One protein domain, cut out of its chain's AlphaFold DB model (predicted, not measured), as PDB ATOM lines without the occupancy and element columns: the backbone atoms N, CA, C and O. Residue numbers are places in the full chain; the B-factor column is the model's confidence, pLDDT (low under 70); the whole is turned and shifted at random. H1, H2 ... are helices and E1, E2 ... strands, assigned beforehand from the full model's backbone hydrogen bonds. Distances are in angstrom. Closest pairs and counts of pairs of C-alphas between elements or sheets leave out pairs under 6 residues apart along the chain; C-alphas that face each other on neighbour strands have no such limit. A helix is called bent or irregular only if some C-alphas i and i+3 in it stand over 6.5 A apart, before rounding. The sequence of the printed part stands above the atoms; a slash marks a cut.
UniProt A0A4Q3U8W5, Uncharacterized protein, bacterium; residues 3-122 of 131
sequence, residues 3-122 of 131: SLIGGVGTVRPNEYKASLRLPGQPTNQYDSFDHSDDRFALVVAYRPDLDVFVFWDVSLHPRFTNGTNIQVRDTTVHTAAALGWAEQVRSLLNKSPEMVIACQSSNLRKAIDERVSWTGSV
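Overview. This is residues 3 to 122 of the 131 residues of an uncharacterized protein of bacterium (UniProt A0A4Q3U8W5). A strongly twisted four-stranded sheet, E2 E3 E6 E5, forms the middle of the domain, with H2 along one face; over the other face lie H1 and a two-stranded sheet, E1 E4, whose strands cross those of the large sheet at 65 degrees. The two sheets make a sandwich, two sheets face to face, and a long loop of residues 21 to 42 runs round one end. The printed part has 120 residues with two named helices and six named strands, in the order E1 E2 E3 E4 H1 E5 E6 H2; both sheets are antiparallel. The class is mixed, helices and strands, with under half of the residues in named elements. The whole is compact and rounded, with a radius of gyration of the C-alphas of 14.2 A and spans of 37 by 33 by 28 A.

Arrangement. Begin with the inner strands E3, residues 52 to 56, and E6, residues 97 to 103: N 55 and O 101 are 2.8 A apart, within hydrogen-bond range. On one edge is E2, residues 43 to 47, in a hairpin with E3; look at N 45 and O 54, 2.9 A. On the other edge is E5, residues 85 to 91, in a hairpin with E6; look at N 88 and O 100, 2.9 A. H2, residues 105 to 117, is on this sheet at a height of 8.6 A, over E3 and E6, and runs along the strands, at 5 degrees to E6 on the local plane; its closest C-alphas to E6 are Ala 111 and Ile 101, 6.8 A. H1, residues 74 to 83, is on the opposite face at a height of 6.2 A, over E6 and slantwise to the strands, at 37 degrees to E6 on the local plane; its closest C-alphas to E5 are Ala 80 and Ala 86, 4.7 A. These are three layers, helices on both faces of a sheet. H1 and H2 are apart. E1, residues 15 to 20, and E4, residues 68 to 73, are antiparallel neighbours, with N 18 and O 70 2.9 A apart. The closest C-alphas of E1 and E2 are Ala 18 and Ala 45, 6.3 A. In H1 every O i to N i+4 pair is within hydrogen-bond range, in H2 7 of 9.

Along the chain. Find C-alpha 15 at (182.616, 147.454, 182.619), where E1 begins; E1 is 16.0 A long and E4 16.7 A. E2 measures 14.0 A, E3 13.4 A and H1 14.0 A. From C-alpha 85 at (179.382, 161.183, 173.020), E5 runs 20.6 A; E6 returns over 19.5 A. H2, 19.1 A long, ends at C-alpha 117 at (192.762, 170.282, 176.639); it is irregular, with C-alphas 106 and 109 7.9 A apart.

Size, cuts and confidence. The two C-alphas farthest apart are those of Gly 9 and Asp 37, 43.0 A. The printed part has no cut. The links E1 to E2 and E3 to E4 are long. Look at residues 8 to 11 for pLDDT under 70; the mean of the printed part is 91.3.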
ATOM      1  N   SER A   3     192.044 147.200 171.676       96.06
ATOM      2  CA  SER A   3     190.676 146.678 171.624       96.06
ATOM      3  C   SER A   3     189.950 146.979 172.931       96.06
ATOM      4  O   SER A   3     190.492 146.730 174.011       96.06
ATOM      5  N   LEU A   4     188.714 147.469 172.835       96.38
ATOM      6  CA  LEU A   4     187.829 147.626 173.983       96.38
ATOM      7  C   LEU A   4     187.041 146.323 174.206       96.38
ATOM      8  O   LEU A   4     186.247 145.887 173.368       96.38
ATOM      9  N   ILE A   5     187.282 145.678 175.342       94.00
ATOM     10  CA  ILE A   5     186.769 144.344 175.678       94.00
ATOM     11  C   ILE A   5     185.908 144.455 176.933       94.00
ATOM     12  O   ILE A   5     186.364 144.996 177.933       94.00
ATOM     13  N   GLY A   6     184.691 143.921 176.923       89.62
ATOM     14  CA  GLY A   6     183.811 143.938 178.091       89.62
ATOM     15  C   GLY A   6     182.345 144.075 177.714       89.62
ATOM     16  O   GLY A   6     181.973 143.768 176.580       89.62
ATOM     17  N   GLY A   7     181.548 144.533 178.680       76.06
ATOM     18  CA  GLY A   7     180.098 144.663 178.574       76.06
ATOM     19  C   GLY A   7     179.333 143.531 179.264       76.06
ATOM     20  O   GLY A   7     179.883 142.752 180.055       76.06
ATOM     21  N   VAL A   8     178.035 143.466 178.969       65.44
ATOM     22  CA  VAL A   8     177.107 142.468 179.517       65.44
ATOM     23  C   VAL A   8     177.586 141.049 179.183       65.44
ATOM     24  O   VAL A   8     178.002 140.770 178.061       65.44
ATOM     25  N   GLY A   9     177.535 140.144 180.168       62.00
ATOM     26  CA  GLY A   9     177.922 138.736 179.999       62.00
ATOM     27  C   GLY A   9     179.415 138.432 180.189       62.00
ATOM     28  O   GLY A   9     179.842 137.313 179.915       62.00
ATOM     29  N   THR A  10     180.217 139.390 180.667       68.31
ATOM     30  CA  THR A  10     181.641 139.172 180.989       68.31
ATOM     31  C   THR A  10     181.893 138.973 182.490       68.31
ATOM     32  O   THR A  10     181.038 139.269 183.321       68.31
ATOM     33  N   VAL A  11     183.088 138.475 182.852       67.62
ATOM     34  CA  VAL A  11     183.495 138.162 184.248       67.62
ATOM     35  C   VAL A  11     183.348 139.359 185.200       67.62
ATOM     36  O   VAL A  11     183.114 139.175 186.390       67.62
ATOM     37  N   ARG A  12     183.482 140.587 184.687       72.62
ATOM     38  CA  ARG A  12     183.149 141.816 185.411       72.62
ATOM     39  C   ARG A  12     181.984 142.488 184.689       72.62
ATOM     40  O   ARG A  12     182.235 143.237 183.746       72.62
ATOM     41  N   PRO A  13     180.733 142.186 185.077       74.19
ATOM     42  CA  PRO A  13     179.585 142.835 184.468       74.19
ATOM     43  C   PRO A  13     179.676 144.349 184.692       74.19
ATOM     44  O   PRO A  13     180.191 144.805 185.713       74.19
ATOM     45  N   ASN A  14     179.159 145.111 183.731       88.88
ATOM     46  CA  ASN A  14     179.044 146.573 183.759       88.88
ATOM     47  C   ASN A  14     180.340 147.377 183.533       88.88
ATOM     48  O   ASN A  14     180.393 148.580 183.799       88.88
ATOM     49  N   GLU A  15     181.391 146.750 183.002       92.44
ATOM     50  CA  GLU A  15     182.616 147.454 182.619       92.44
ATOM     51  C   GLU A  15     183.142 147.001 181.258       92.44
ATOM     52  O   GLU A  15     183.065 145.829 180.876       92.44
ATOM     53  N   TYR A  16     183.760 147.945 180.553       95.75
ATOM     54  CA  TYR A  16     184.678 147.673 179.456       95.75
ATOM     55  C   TYR A  16     186.108 147.979 179.888       95.75
ATOM     56  O   TYR A  16     186.350 148.794 180.780       95.75
ATOM     57  N   LYS A  17     187.077 147.328 179.245       94.94
ATOM     58  CA  LYS A  17     188.498 147.521 179.514       94.94
ATOM     59  C   LYS A  17     189.360 147.459 178.262       94.94
ATOM     60  O   LYS A  17     189.004 146.815 177.279       94.94
ATOM     61  N   ALA A  18     190.545 148.040 178.366       95.31
ATOM     62  CA  ALA A  18     191.675 147.766 177.493       95.31
ATOM     63  C   ALA A  18     192.869 147.305 178.333       95.31
ATOM     64  O   ALA A  18     193.045 147.755 179.464       95.31
ATOM     65  N   SER A  19     193.680 146.399 177.789       93.62
ATOM     66  CA  SER A  19     194.906 145.927 178.442       93.62
ATOM     67  C   SER A  19     196.116 146.641 177.845       93.62
ATOM     68  O   SER A  19     196.432 146.453 176.669       93.62
ATOM     69  N   LEU A  20     196.798 147.437 178.664       92.75
ATOM     70  CA  LEU A  20     198.011 148.156 178.301       92.75
ATOM     71  C   LEU A  20     199.169 147.175 178.146       92.75
ATOM     72  O   LEU A  20     199.697 146.644 179.120       92.75
ATOM     73  N   ARG A  21     199.544 146.923 176.897       90.88
ATOM     74  CA  ARG A  21     200.732 146.154 176.527       90.88
ATOM     75  C   ARG A  21     201.551 147.003 175.573       90.88
ATOM     76  O   ARG A  21     201.060 147.334 174.492       90.88
ATOM     77  N   LEU A  22     202.755 147.382 175.988       88.06
ATOM     78  CA  LEU A  22     203.709 148.048 175.111       88.06
ATOM     79  C   LEU A  22     204.594 147.004 174.416       88.06
ATOM     80  O   LEU A  22     205.018 146.039 175.062       88.06
ATOM     81  N   PRO A  23     204.877 147.159 173.111       87.31
ATOM     82  CA  PRO A  23     205.843 146.310 172.425       87.31
ATOM     83  C   PRO A  23     207.195 146.325 173.148       87.31
ATOM     84  O   PRO A  23     207.739 147.388 173.424       87.31
ATOM     85  N   GLY A  24     207.732 145.145 173.461       89.12
ATOM     86  CA  GLY A  24     209.035 145.006 174.118       89.12
ATOM     87  C   GLY A  24     209.035 145.136 175.647       89.12
ATOM     88  O   GLY A  24     210.052 144.812 176.252       89.12
ATOM     89  N   GLN A  25     207.925 145.517 176.291       90.88
ATOM     90  CA  GLN A  25     207.853 145.604 177.756       90.88
ATOM     91  C   GLN A  25     207.866 144.199 178.396       90.88
ATOM     92  O   GLN A  25     206.959 143.403 178.127       90.88
ATOM     93  N   PRO A  26     208.822 143.866 179.283       89.38
ATOM     94  CA  PRO A  26     208.842 142.568 179.952       89.38
ATOM     95  C   PRO A  26     207.656 142.372 180.906       89.38
ATOM     96  O   PRO A  26     207.114 143.318 181.483       89.38
ATOM     97  N   THR A  27     207.262 141.116 181.118       87.06
ATOM     98  CA  THR A  27     206.244 140.758 182.115       87.06
ATOM     99  C   THR A  27     206.685 141.193 183.516       87.06
ATOM    100  O   THR A  27     207.855 141.059 183.869       87.06
ATOM    101  N   ASN A  28     205.745 141.687 184.330       84.25
ATOM    102  CA  ASN A  28     205.964 142.155 185.710       84.25
ATOM    103  C   ASN A  28     206.941 143.333 185.874       84.25
ATOM    104  O   ASN A  28     207.316 143.651 187.000       84.25
ATOM    105  N   GLN A  29     207.326 144.011 184.791       89.25
ATOM    106  CA  GLN A  29     208.107 145.241 184.876       89.25
ATOM    107  C   GLN A  29     207.218 146.466 184.691       89.25
ATOM    108  O   GLN A  29     206.282 146.466 183.886       89.25
ATOM    109  N   TYR A  30     207.518 147.505 185.467       91.31
ATOM    110  CA  TYR A  30     206.903 148.813 185.302       91.31
ATOM    111  C   TYR A  30     207.524 149.537 184.118       91.31
ATOM    112  O   TYR A  30     208.743 149.541 183.974       91.31
ATOM    113  N   ASP A  31     206.676 150.206 183.353       92.19
ATOM    114  CA  ASP A  31     207.055 151.101 182.268       92.19
ATOM    115  C   ASP A  31     206.169 152.355 182.306       92.19
ATOM    116  O   ASP A  31     205.247 152.452 183.130       92.19
ATOM    117  N   SER A  32     206.465 153.317 181.444       90.94
ATOM    118  CA  SER A  32     205.757 154.586 181.307       90.94
ATOM    119  C   SER A  32     205.610 154.953 179.837       90.94
ATOM    120  O   SER A  32     206.417 154.554 179.001       90.94
ATOM    121  N   PHE A  33     204.599 155.753 179.509       90.75
ATOM    122  CA  PHE A  33     204.558 156.364 178.186       90.75
ATOM    123  C   PHE A  33     205.667 157.415 178.053       90.75
ATOM    124  O   PHE A  33     206.071 158.039 179.035       90.75
ATOM    125  N   ASP A  34     206.157 157.600 176.829       86.62
ATOM    126  CA  ASP A  34     207.125 158.646 176.527       86.62
ATOM    127  C   ASP A  34     206.439 160.018 176.532       86.62
ATOM    128  O   ASP A  34     205.535 160.286 175.737       86.62
ATOM    129  N   HIS A  35     206.892 160.866 177.450       84.44
ATOM    130  CA  HIS A  35     206.462 162.253 177.620       84.44
ATOM    131  C   HIS A  35     207.622 163.244 177.411       84.44
ATOM    132  O   HIS A  35     207.505 164.413 177.777       84.44
ATOM    133  N   SER A  36     208.763 162.786 176.878       84.25
ATOM    134  CA  SER A  36     209.890 163.659 176.530       84.25
ATOM    135  C   SER A  36     209.541 164.584 175.362       84.25
ATOM    136  O   SER A  36     208.591 164.323 174.626       84.25
ATOM    137  N   ASP A  37     210.291 165.676 175.190       88.06
ATOM    138  CA  ASP A  37     210.134 166.618 174.070       88.06
ATOM    139  C   ASP A  37     208.694 167.142 173.877       88.06
ATOM    140  O   ASP A  37     208.199 167.222 172.753       88.06
ATOM    141  N   ASP A  38     207.988 167.431 174.978       81.88
ATOM    142  CA  ASP A  38     206.583 167.870 174.973       81.88
ATOM    143  C   ASP A  38     205.614 166.894 174.273       81.88
ATOM    144  O   ASP A  38     204.522 167.269 173.830       81.88
ATOM    145  N   ARG A  39     205.981 165.607 174.185       86.12
ATOM    146  CA  ARG A  39     205.124 164.577 173.595       86.12
ATOM    147  C   ARG A  39     203.918 164.293 174.474       86.12
ATOM    148  O   ARG A  39     203.992 164.112 175.691       86.12
ATOM    149  N   PHE A  40     202.783 164.165 173.801       85.94
ATOM    150  CA  PHE A  40     201.523 163.795 174.412       85.94
ATOM    151  C   PHE A  40     201.139 162.366 174.019       85.94
ATOM    152  O   PHE A  40     200.880 162.073 172.850       85.94
ATOM    153  N   ALA A  41     201.086 161.468 175.003       90.00
ATOM    154  CA  ALA A  41     200.662 160.093 174.789       90.00
ATOM    155  C   ALA A  41     199.131 159.997 174.768       90.00
ATOM    156  O   ALA A  41     198.456 160.250 175.765       90.00
ATOM    157  N   LEU A  42     198.584 159.578 173.628       92.81
ATOM    158  CA  LEU A  42     197.153 159.375 173.447       92.81
ATOM    159  C   LEU A  42     196.812 157.884 173.555       92.81
ATOM    160  O   LEU A  42     197.121 157.094 172.659       92.81
ATOM    161  N   VAL A  43     196.137 157.493 174.637       94.81
ATOM    162  CA  VAL A  43     195.654 156.118 174.814       94.81
ATOM    163  C   VAL A  43     194.178 156.015 174.494       94.81
ATOM    164  O   VAL A  43     193.330 156.625 175.143       94.81
ATOM    165  N   VAL A  44     193.904 155.188 173.486       97.06
ATOM    166  CA  VAL A  44     192.574 154.989 172.918       97.06
ATOM    167  C   VAL A  44     192.292 153.507 172.756       97.06
ATOM    168  O   VAL A  44     193.142 152.763 172.246       97.06
ATOM    169  N   ALA A  45     191.090 153.093 173.140       98.00
ATOM    170  CA  ALA A  45     190.541 151.785 172.812       98.00
ATOM    171  C   ALA A  45     189.306 151.922 171.919       98.00
ATOM    172  O   ALA A  45     188.585 152.907 172.031       98.00
ATOM    173  N   TYR A  46     189.062 150.938 171.057       98.31
ATOM    174  CA  TYR A  46     187.949 150.952 170.107       98.31
ATOM    175  C   TYR A  46     187.091 149.685 170.203       98.31
ATOM    176  O   TYR A  46     187.620 148.579 170.372       98.31
ATOM    177  N   ARG A  47     185.769 149.852 170.083       97.12
ATOM    178  CA  ARG A  47     184.755 148.792 170.037       97.12
ATOM    179  C   ARG A  47     184.011 148.834 168.689       97.12
ATOM    180  O   ARG A  47     183.138 149.683 168.530       97.12
ATOM    181  N   PRO A  48     184.324 147.936 167.735       97.12
ATOM    182  CA  PRO A  48     183.810 148.025 166.363       97.12
ATOM    183  C   PRO A  48     182.293 147.880 166.207       97.12
ATOM    184  O   PRO A  48     181.684 148.614 165.445       97.12
ATOM    185  N   ASP A  49     181.680 146.952 166.934       95.94
ATOM    186  CA  ASP A  49     180.236 146.675 166.924       95.94
ATOM    187  C   ASP A  49     179.390 147.821 167.490       95.94
ATOM    188  O   ASP A  49     178.198 147.887 167.205       95.94
ATOM    189  N   LEU A  50     179.993 148.717 168.277       97.19
ATOM    190  CA  LEU A  50     179.318 149.892 168.831       97.19
ATOM    191  C   LEU A  50     179.736 151.200 168.147       97.19
ATOM    192  O   LEU A  50     179.151 152.232 168.458       97.19
ATOM    193  N   ASP A  51     180.749 151.165 167.274       98.38
ATOM    194  CA  ASP A  51     181.486 152.346 166.808       98.38
ATOM    195  C   ASP A  51     181.851 153.285 167.970       98.38
ATOM    196  O   ASP A  51     181.474 154.448 167.983       98.38
ATOM    197  N   VAL A  52     182.536 152.782 169.005       98.62
ATOM    198  CA  VAL A  52     182.916 153.609 170.168       98.62
ATOM    199  C   VAL A  52     184.416 153.592 170.399       98.62
ATOM    200  O   VAL A  52     185.017 152.539 170.618       98.62
ATOM    201  N   PHE A  53     185.004 154.784 170.427       98.69
ATOM    202  CA  PHE A  53     186.341 155.062 170.932       98.69
ATOM    203  C   PHE A  53     186.263 155.496 172.394       98.69
ATOM    204  O   PHE A  53     185.351 156.224 172.775       98.69
ATOM    205  N   VAL A  54     187.234 155.084 173.207       98.50
ATOM    206  CA  VAL A  54     187.364 155.489 174.611       98.50
ATOM    207  C   VAL A  54     188.775 155.990 174.872       98.50
ATOM    208  O   VAL A  54     189.744 155.322 174.512       98.50
ATOM    209  N   PHE A  55     188.871 157.147 175.516       97.81
ATOM    210  CA  PHE A  55     190.095 157.875 175.811       97.81
ATOM    211  C   PHE A  55     190.298 157.989 177.319       97.81
ATOM    212  O   PHE A  55     189.402 158.436 178.038       97.81
ATOM    213  N   TRP A  56     191.506 157.668 177.776       95.81
ATOM    214  CA  TRP A  56     191.938 157.845 179.165       95.81
ATOM    215  C   TRP A  56     193.036 158.900 179.265       95.81
ATOM    216  O   TRP A  56     193.759 159.146 178.298       95.81
ATOM    217  N   ASP A  57     193.171 159.510 180.442       92.50
ATOM    218  CA  ASP A  57     194.252 160.454 180.718       92.50
ATOM    219  C   ASP A  57     195.458 159.723 181.310       92.50
ATOM    220  O   ASP A  57     195.576 159.546 182.522       92.50
ATOM    221  N   VAL A  58     196.372 159.279 180.451       89.62
ATOM    222  CA  VAL A  58     197.539 158.509 180.902       89.62
ATOM    223  C   VAL A  58     198.596 159.327 181.624       89.62
ATOM    224  O   VAL A  58     199.431 158.742 182.306       89.62
ATOM    225  N   SER A  59     198.521 160.659 181.574       88.44
ATOM    226  CA  SER A  59     199.391 161.508 182.396       88.44
ATOM    227  C   SER A  59     199.123 161.340 183.900       88.44
ATOM    228  O   SER A  59     200.007 161.573 184.720       88.44
ATOM    229  N   LEU A  60     197.929 160.855 184.264       89.38
ATOM    230  CA  LEU A  60     197.551 160.539 185.645       89.38
ATOM    231  C   LEU A  60     197.972 159.127 186.083       89.38
ATOM    232  O   LEU A  60     197.853 158.785 187.259       89.38
ATOM    233  N   HIS A  61     198.486 158.317 185.153       88.12
ATOM    234  CA  HIS A  61     198.940 156.942 185.378       88.12
ATOM    235  C   HIS A  61     200.416 156.815 184.967       88.12
ATOM    236  O   HIS A  61     200.729 156.131 183.992       88.12
ATOM    237  N   PRO A  62     201.350 157.463 185.695       84.81
ATOM    238  CA  PRO A  62     202.730 157.659 185.237       84.81
ATOM    239  C   PRO A  62     203.527 156.361 185.105       84.81
ATOM    240  O   PRO A  62     204.567 156.340 184.453       84.81
ATOM    241  N   ARG A  63     203.081 155.279 185.751       90.88
ATOM    242  CA  ARG A  63     203.712 153.962 185.673       90.88
ATOM    243  C   ARG A  63     202.650 152.880 185.634       90.88
ATOM    244  O   ARG A  63     201.685 152.929 186.393       90.88
ATOM    245  N   PHE A  64     202.872 151.863 184.815       92.00
ATOM    246  CA  PHE A  64     202.009 150.689 184.730       92.00
ATOM    247  C   PHE A  64     202.833 149.436 184.438       92.00
ATOM    248  O   PHE A  64     203.916 149.501 183.860       92.00
ATOM    249  N   THR A  65     202.328 148.276 184.847       92.69
ATOM    250  CA  THR A  65     202.931 146.985 184.495       92.69
ATOM    251  C   THR A  65     202.337 146.448 183.198       92.69
ATOM    252  O   THR A  65     201.195 146.774 182.845       92.69
ATOM    253  N   ASN A  66     203.083 145.593 182.497       91.06
ATOM    254  CA  ASN A  66     202.590 144.933 181.289       91.06
ATOM    255  C   ASN A  66     201.280 144.173 181.583       91.06
ATOM    256  O   ASN A  66     201.226 143.313 182.461       91.06
ATOM    257  N   GLY A  67     200.222 144.495 180.838       89.38
ATOM    258  CA  GLY A  67     198.898 143.897 180.977       89.38
ATOM    259  C   GLY A  67     197.974 144.614 181.963       89.38
ATOM    260  O   GLY A  67     196.873 144.115 182.206       89.38
ATOM    261  N   THR A  68     198.375 145.771 182.501       92.25
ATOM    262  CA  THR A  68     197.499 146.622 183.323       92.25
ATOM    263  C   THR A  68     196.210 146.935 182.567       92.25
ATOM    264  O   THR A  68     196.239 147.306 181.395       92.25
ATOM    265  N   ASN A  69     195.063 146.786 183.231       92.56
ATOM    266  CA  ASN A  69     193.775 147.114 182.632       92.56
ATOM    267  C   ASN A  69     193.389 148.556 182.955       92.56
ATOM    268  O   ASN A  69     193.392 148.947 184.119       92.56
ATOM    269  N   ILE A  70     192.968 149.296 181.936       93.31
ATOM    270  CA  ILE A  70     192.233 150.554 182.081       93.31
ATOM    271  C   ILE A  70     190.762 150.289 181.789       93.31
ATOM    272  O   ILE A  70     190.437 149.560 180.852       93.31
ATOM    273  N   GLN A  71     189.880 150.818 182.634       93.94
ATOM    274  CA  GLN A  71     188.453 150.484 182.649       93.94
ATOM    275  C   GLN A  71     187.573 151.712 182.429       93.94
ATOM    276  O   GLN A  71     187.975 152.836 182.742       93.94
ATOM    277  N   VAL A  72     186.365 151.477 181.926       95.94
ATOM    278  CA  VAL A  72     185.284 152.454 181.753       95.94
ATOM    279  C   VAL A  72     183.951 151.766 182.055       95.94
ATOM    280  O   VAL A  72     183.810 150.564 181.809       95.94
ATOM    281  N   ARG A  73     182.983 152.503 182.605       95.50
ATOM    282  CA  ARG A  73     181.642 151.965 182.864       95.50
ATOM    283  C   ARG A  73     180.936 151.654 181.550       95.50
ATOM    284  O   ARG A  73     181.059 152.397 180.575       95.50
ATOM    285  N   ASP A  74     180.179 150.568 181.537       95.56
ATOM    286  CA  ASP A  74     179.336 150.194 180.403       95.56
ATOM    287  C   ASP A  74     178.334 151.292 180.034       95.56
ATOM    288  O   ASP A  74     178.163 151.582 178.854       95.56
ATOM    289  N   THR A  75     177.744 151.964 181.024       95.75
ATOM    290  CA  THR A  75     176.806 153.065 180.810       95.75
ATOM    291  C   THR A  75     177.427 154.163 179.957       95.75
ATOM    292  O   THR A  75     176.809 154.593 178.995       95.75
ATOM    293  N   THR A  76     178.676 154.553 180.217       97.88
ATOM    294  CA  THR A  76     179.394 155.551 179.413       97.88
ATOM    295  C   THR A  76     179.595 155.082 177.971       97.88
ATOM    296  O   THR A  76     179.365 155.850 177.039       97.88
ATOM    297  N   VAL A  77     179.965 153.816 177.765       97.81
ATOM    298  CA  VAL A  77     180.150 153.245 176.420       97.81
ATOM    299  C   VAL A  77     178.825 153.201 175.658       97.81
ATOM    300  O   VAL A  77     178.757 153.645 174.515       97.81
ATOM    301  N   HIS A  78     177.755 152.720 176.290       97.12
ATOM    302  CA  HIS A  78     176.437 152.625 175.667       97.12
ATOM    303  C   HIS A  78     175.800 153.997 175.423       97.12
ATOM    304  O   HIS A  78     175.184 154.202 174.380       97.12
ATOM    305  N   THR A  79     175.986 154.965 176.324       98.38
ATOM    306  CA  THR A  79     175.552 156.349 176.099       98.38
ATOM    307  C   THR A  79     176.284 156.964 174.909       98.38
ATOM    308  O   THR A  79     175.632 157.570 174.065       98.38
ATOM    309  N   ALA A  80     177.599 156.759 174.774       98.56
ATOM    310  CA  ALA A  80     178.335 157.228 173.600       98.56
ATOM    311  C   ALA A  80     177.873 156.533 172.311       98.56
ATOM    312  O   ALA A  80     177.724 157.197 171.290       98.56
ATOM    313  N   ALA A  81     177.586 155.229 172.360       98.31
ATOM    314  CA  ALA A  81     177.038 154.496 171.221       98.31
ATOM    315  C   ALA A  81     175.658 155.027 170.793       98.31
ATOM    316  O   ALA A  81     175.362 155.067 169.604       98.31
ATOM    317  N   ALA A  82     174.821 155.450 171.746       98.31
ATOM    318  CA  ALA A  82     173.475 155.949 171.475       98.31
ATOM    319  C   ALA A  82     173.435 157.435 171.073       98.31
ATOM    320  O   ALA A  82     172.626 157.819 170.233       98.31
ATOM    321  N   LEU A  83     174.274 158.274 171.688       98.50
ATOM    322  CA  LEU A  83     174.216 159.740 171.573       98.50
ATOM    323  C   LEU A  83     175.420 160.349 170.840       98.50
ATOM    324  O   LEU A  83     175.493 161.563 170.667       98.50
ATOM    325  N   GLY A  84     176.398 159.533 170.449       98.50
ATOM    326  CA  GLY A  84     177.635 159.961 169.795       98.50
ATOM    327  C   GLY A  84     178.747 160.420 170.741       98.50
ATOM    328  O   GLY A  84     179.898 160.526 170.305       98.50
ATOM    329  N   TRP A  85     178.440 160.679 172.017       98.69
ATOM    330  CA  TRP A  85     179.382 161.183 173.020       98.69
ATOM    331  C   TRP A  85     178.934 160.853 174.447       98.69
ATOM    332  O   TRP A  85     177.747 160.931 174.762       98.69
ATOM    333  N   ALA A  86     179.886 160.542 175.323       98.56
ATOM    334  CA  ALA A  86     179.682 160.460 176.761       98.56
ATOM    335  C   ALA A  86     180.987 160.718 177.521       98.56
ATOM    336  O   ALA A  86     182.084 160.445 177.037       98.56
ATOM    337  N   GLU A  87     180.852 161.188 178.754       97.56
ATOM    338  CA  GLU A  87     181.964 161.462 179.659       97.56
ATOM    339  C   GLU A  87     181.769 160.712 180.973       97.56
ATOM    340  O   GLU A  87     180.647 160.515 181.448       97.56
ATOM    341  N   GLN A  88     182.877 160.297 181.577       96.00
ATOM    342  CA  GLN A  88     182.904 159.736 182.917       96.00
ATOM    343  C   GLN A  88     184.002 160.418 183.721       96.00
ATOM    344  O   GLN A  88     185.186 160.204 183.467       96.00
ATOM    345  N   VAL A  89     183.611 161.161 184.754       94.25
ATOM    346  CA  VAL A  89     184.547 161.672 185.759       94.25
ATOM    347  C   VAL A  89     184.647 160.665 186.901       94.25
ATOM    348  O   VAL A  89     183.634 160.213 187.437       94.25
ATOM    349  N   ARG A  90     185.870 160.299 187.288       91.50
ATOM    350  CA  ARG A  90     186.137 159.434 188.445       91.50
ATOM    351  C   ARG A  90     187.230 160.012 189.332       91.50
ATOM    352  O   ARG A  90     188.108 160.714 188.853       91.50
ATOM    353  N   SER A  91     187.187 159.682 190.617       90.56
ATOM    354  CA  SER A  91     188.256 160.026 191.556       90.56
ATOM    355  C   SER A  91     189.304 158.917 191.574       90.56
ATOM    356  O   SER A  91     188.957 157.744 191.738       90.56
ATOM    357  N   LEU A  92     190.571 159.279 191.378       88.00
ATOM    358  CA  LEU A  92     191.707 158.372 191.531       88.00
ATOM    359  C   LEU A  92     192.087 158.195 193.010       88.00
ATOM    360  O   LEU A  92     191.590 158.896 193.891       88.00
ATOM    361  N   LEU A  93     192.997 157.260 193.308       84.75
ATOM    362  CA  LEU A  93     193.451 156.989 194.683       84.75
ATOM    363  C   LEU A  93     194.070 158.223 195.362       84.75
ATOM    364  O   LEU A  93     193.892 158.436 196.559       84.75
ATOM    365  N   ASN A  94     194.759 159.058 194.587       82.56
ATOM    366  CA  ASN A  94     195.319 160.345 195.008       82.56
ATOM    367  C   ASN A  94     194.275 161.486 195.027       82.56
ATOM    368  O   ASN A  94     194.649 162.645 195.189       82.56
ATOM    369  N   LYS A  95     192.984 161.173 194.849       83.00
ATOM    370  CA  LYS A  95     191.848 162.102 194.753       83.00
ATOM    371  C   LYS A  95     191.858 163.044 193.544       83.00
ATOM    372  O   LYS A  95     190.998 163.921 193.477       83.00
ATOM    373  N   SER A  96     192.771 162.881 192.582       84.56
ATOM    374  CA  SER A  96     192.709 163.667 191.347       84.56
ATOM    375  C   SER A  96     191.541 163.185 190.474       84.56
ATOM    376  O   SER A  96     191.339 161.970 190.348       84.56
ATOM    377  N   PRO A  97     190.764 164.095 189.863       90.94
ATOM    378  CA  PRO A  97     189.688 163.711 188.966       90.94
ATOM    379  C   PRO A  97     190.258 163.250 187.622       90.94
ATOM    380  O   PRO A  97     190.993 163.977 186.965       90.94
ATOM    381  N   GLU A  98     189.894 162.059 187.173       93.00
ATOM    382  CA  GLU A  98     190.160 161.606 185.812       93.00
ATOM    383  C   GLU A  98     188.880 161.703 184.985       93.00
ATOM    384  O   GLU A  98     187.855 161.119 185.344       93.00
ATOM    385  N   MET A  99     188.966 162.410 183.860       94.62
ATOM    386  CA  MET A  99     187.948 162.406 182.813       94.62
ATOM    387  C   MET A  99     188.247 161.277 181.825       94.62
ATOM    388  O   MET A  99     189.319 161.264 181.222       94.62
ATOM    389  N   VAL A 100     187.298 160.371 181.618       96.94
ATOM    390  CA  VAL A 100     187.305 159.380 180.535       96.94
ATOM    391  C   VAL A 100     186.286 159.824 179.492       96.94
ATOM    392  O   VAL A 100     185.134 160.091 179.834       96.94
ATOM    393  N   ILE A 101     186.702 159.907 178.230       98.25
ATOM    394  CA  ILE A 101     185.851 160.356 177.120       98.25
ATOM    395  C   ILE A 101     185.511 159.142 176.264       98.25
ATOM    396  O   ILE A 101     186.413 158.410 175.864       98.25
ATOM    397  N   ALA A 102     184.233 158.936 175.962       98.62
ATOM    398  CA  ALA A 102     183.770 157.955 174.992       98.62
ATOM    399  C   ALA A 102     183.044 158.663 173.844       98.62
ATOM    400  O   ALA A 102     182.229 159.557 174.073       98.62
ATOM    401  N   CYS A 103     183.320 158.281 172.601       98.81
ATOM    402  CA  CYS A 103     182.717 158.927 171.441       98.81
ATOM    403  C   CYS A 103     182.572 157.978 170.253       98.81
ATOM    404  O   CYS A 103     183.335 157.022 170.118       98.81
ATOM    405  N   GLN A 104     181.636 158.290 169.360       98.75
ATOM    406  CA  GLN A 104     181.596 157.679 168.033       98.75
ATOM    407  C   GLN A 104     182.732 158.173 167.137       98.75
ATOM    408  O   GLN A 104     183.330 159.224 167.400       98.75
ATOM    409  N   SER A 105     183.005 157.444 166.049       98.38
ATOM    410  CA  SER A 105     183.981 157.847 165.024       98.38
ATOM    411  C   SER A 105     183.743 159.271 164.500       98.38
ATOM    412  O   SER A 105     184.692 160.038 164.323       98.38
ATOM    413  N   SER A 106     182.477 159.666 164.345       98.38
ATOM    414  CA  SER A 106     182.047 161.002 163.907       98.38
ATOM    415  C   SER A 106     182.523 162.142 164.821       98.38
ATOM    416  O   SER A 106     182.687 163.271 164.364       98.38
ATOM    417  N   ASN A 107     182.805 161.849 166.094       98.62
ATOM    418  CA  ASN A 107     183.272 162.805 167.100       98.62
ATOM    419  C   ASN A 107     184.758 162.628 167.463       98.62
ATOM    420  O   ASN A 107     185.243 163.279 168.391       98.62
ATOM    421  N   LEU A 108     185.504 161.787 166.736       97.31
ATOM    422  CA  LEU A 108     186.876 161.415 167.092       97.31
ATOM    423  C   LEU A 108     187.811 162.624 167.207       97.31
ATOM    424  O   LEU A 108     188.576 162.731 168.163       97.31
ATOM    425  N   ARG A 109     187.725 163.565 166.261       97.56
ATOM    426  CA  ARG A 109     188.556 164.775 166.295       97.56
ATOM    427  C   ARG A 109     188.274 165.628 167.533       97.56
ATOM    428  O   ARG A 109     189.209 166.014 168.222       97.56
ATOM    429  N   LYS A 110     186.994 165.831 167.861       97.31
ATOM    430  CA  LYS A 110     186.580 166.542 169.077       97.31
ATOM    431  C   LYS A 110     187.107 165.850 170.338       97.31
ATOM    432  O   LYS A 110     187.546 166.529 171.257       97.31
ATOM    433  N   ALA A 111     187.086 164.516 170.385       97.25
ATOM    434  CA  ALA A 111     187.605 163.757 171.524       97.25
ATOM    435  C   ALA A 111     189.114 163.932 171.714       97.25
ATOM    436  O   ALA A 111     189.566 164.077 172.847       97.25
ATOM    437  N   ILE A 112     189.881 163.970 170.620       95.81
ATOM    438  CA  ILE A 112     191.319 164.253 170.666       95.81
ATOM    439  C   ILE A 112     191.564 165.672 171.191       95.81
ATOM    440  O   ILE A 112     192.344 165.837 172.127       95.81
ATOM    441  N   ASP A 113     190.868 166.672 170.644       94.75
ATOM    442  CA  ASP A 113     191.025 168.074 171.048       94.75
ATOM    443  C   ASP A 113     190.667 168.276 172.536       94.75
ATOM    444  O   ASP A 113     191.443 168.862 173.298       94.75
ATOM    445  N   GLU A 114     189.539 167.719 172.995       93.94
ATOM    446  CA  GLU A 114     189.143 167.764 174.409       93.94
ATOM    447  C   GLU A 114     190.153 167.037 175.298       93.94
ATOM    448  O   GLU A 114     190.535 167.554 176.350       93.94
ATOM    449  N   ARG A 115     190.656 165.873 174.871       93.44
ATOM    450  CA  ARG A 115     191.634 165.116 175.652       93.44
ATOM    451  C   ARG A 115     192.939 165.887 175.835       93.44
ATOM    452  O   ARG A 115     193.461 165.906 176.950       93.44
ATOM    453  N   VAL A 116     193.430 166.536 174.780       91.19
ATOM    454  CA  VAL A 116     194.598 167.425 174.858       91.19
ATOM    455  C   VAL A 116     194.319 168.557 175.844       91.19
ATOM    456  O   VAL A 116     195.137 168.800 176.734       91.19
ATOM    457  N   SER A 117     193.141 169.182 175.752       89.56
ATOM    458  CA  SER A 117     192.762 170.282 176.639       89.56
ATOM    459  C   SER A 117     192.707 169.869 178.111       89.56
ATOM    460  O   SER A 117     193.109 170.661 178.944       89.56
ATOM    461  N   TRP A 118     192.295 168.642 178.441       86.56
ATOM    462  CA  TRP A 118     192.085 168.167 179.819       86.56
ATOM    463  C   TRP A 118     193.264 167.400 180.438       86.56
ATOM    464  O   TRP A 118     193.094 166.725 181.454       86.56
ATOM    465  N   THR A 119     194.434 167.401 179.806       84.94
ATOM    466  CA  THR A 119     195.581 166.586 180.247       84.94
ATOM    467  C   THR A 119     196.031 166.927 181.669       84.94
ATOM    468  O   THR A 119     196.233 168.094 182.004       84.94
ATOM    469  N   GLY A 120     196.257 165.900 182.488       80.31
ATOM    470  CA  GLY A 120     196.767 166.034 183.851       80.31
ATOM    471  C   GLY A 120     195.697 166.485 184.835       80.31
ATOM    472  O   GLY A 120     196.016 167.181 185.793       80.31
ATOM    473  N   SER A 121     194.431 166.133 184.581       74.81
ATOM    474  CA  SER A 121     193.262 166.640 185.324       74.81
ATOM    475  C   SER A 121     193.037 168.152 185.213       74.81
ATOM    476  O   SER A 121     192.212 168.695 185.947       74.81
ATOM    477  N   VAL A 122     193.740 168.845 184.318       75.00
ATOM    478  CA  VAL A 122     193.669 170.303 184.177       75.00
ATOM    479  C   VAL A 122     193.159 170.644 182.793       75.00
ATOM    480  O   VAL A 122     193.723 170.195 181.798       75.00
TER     481      VAL A 122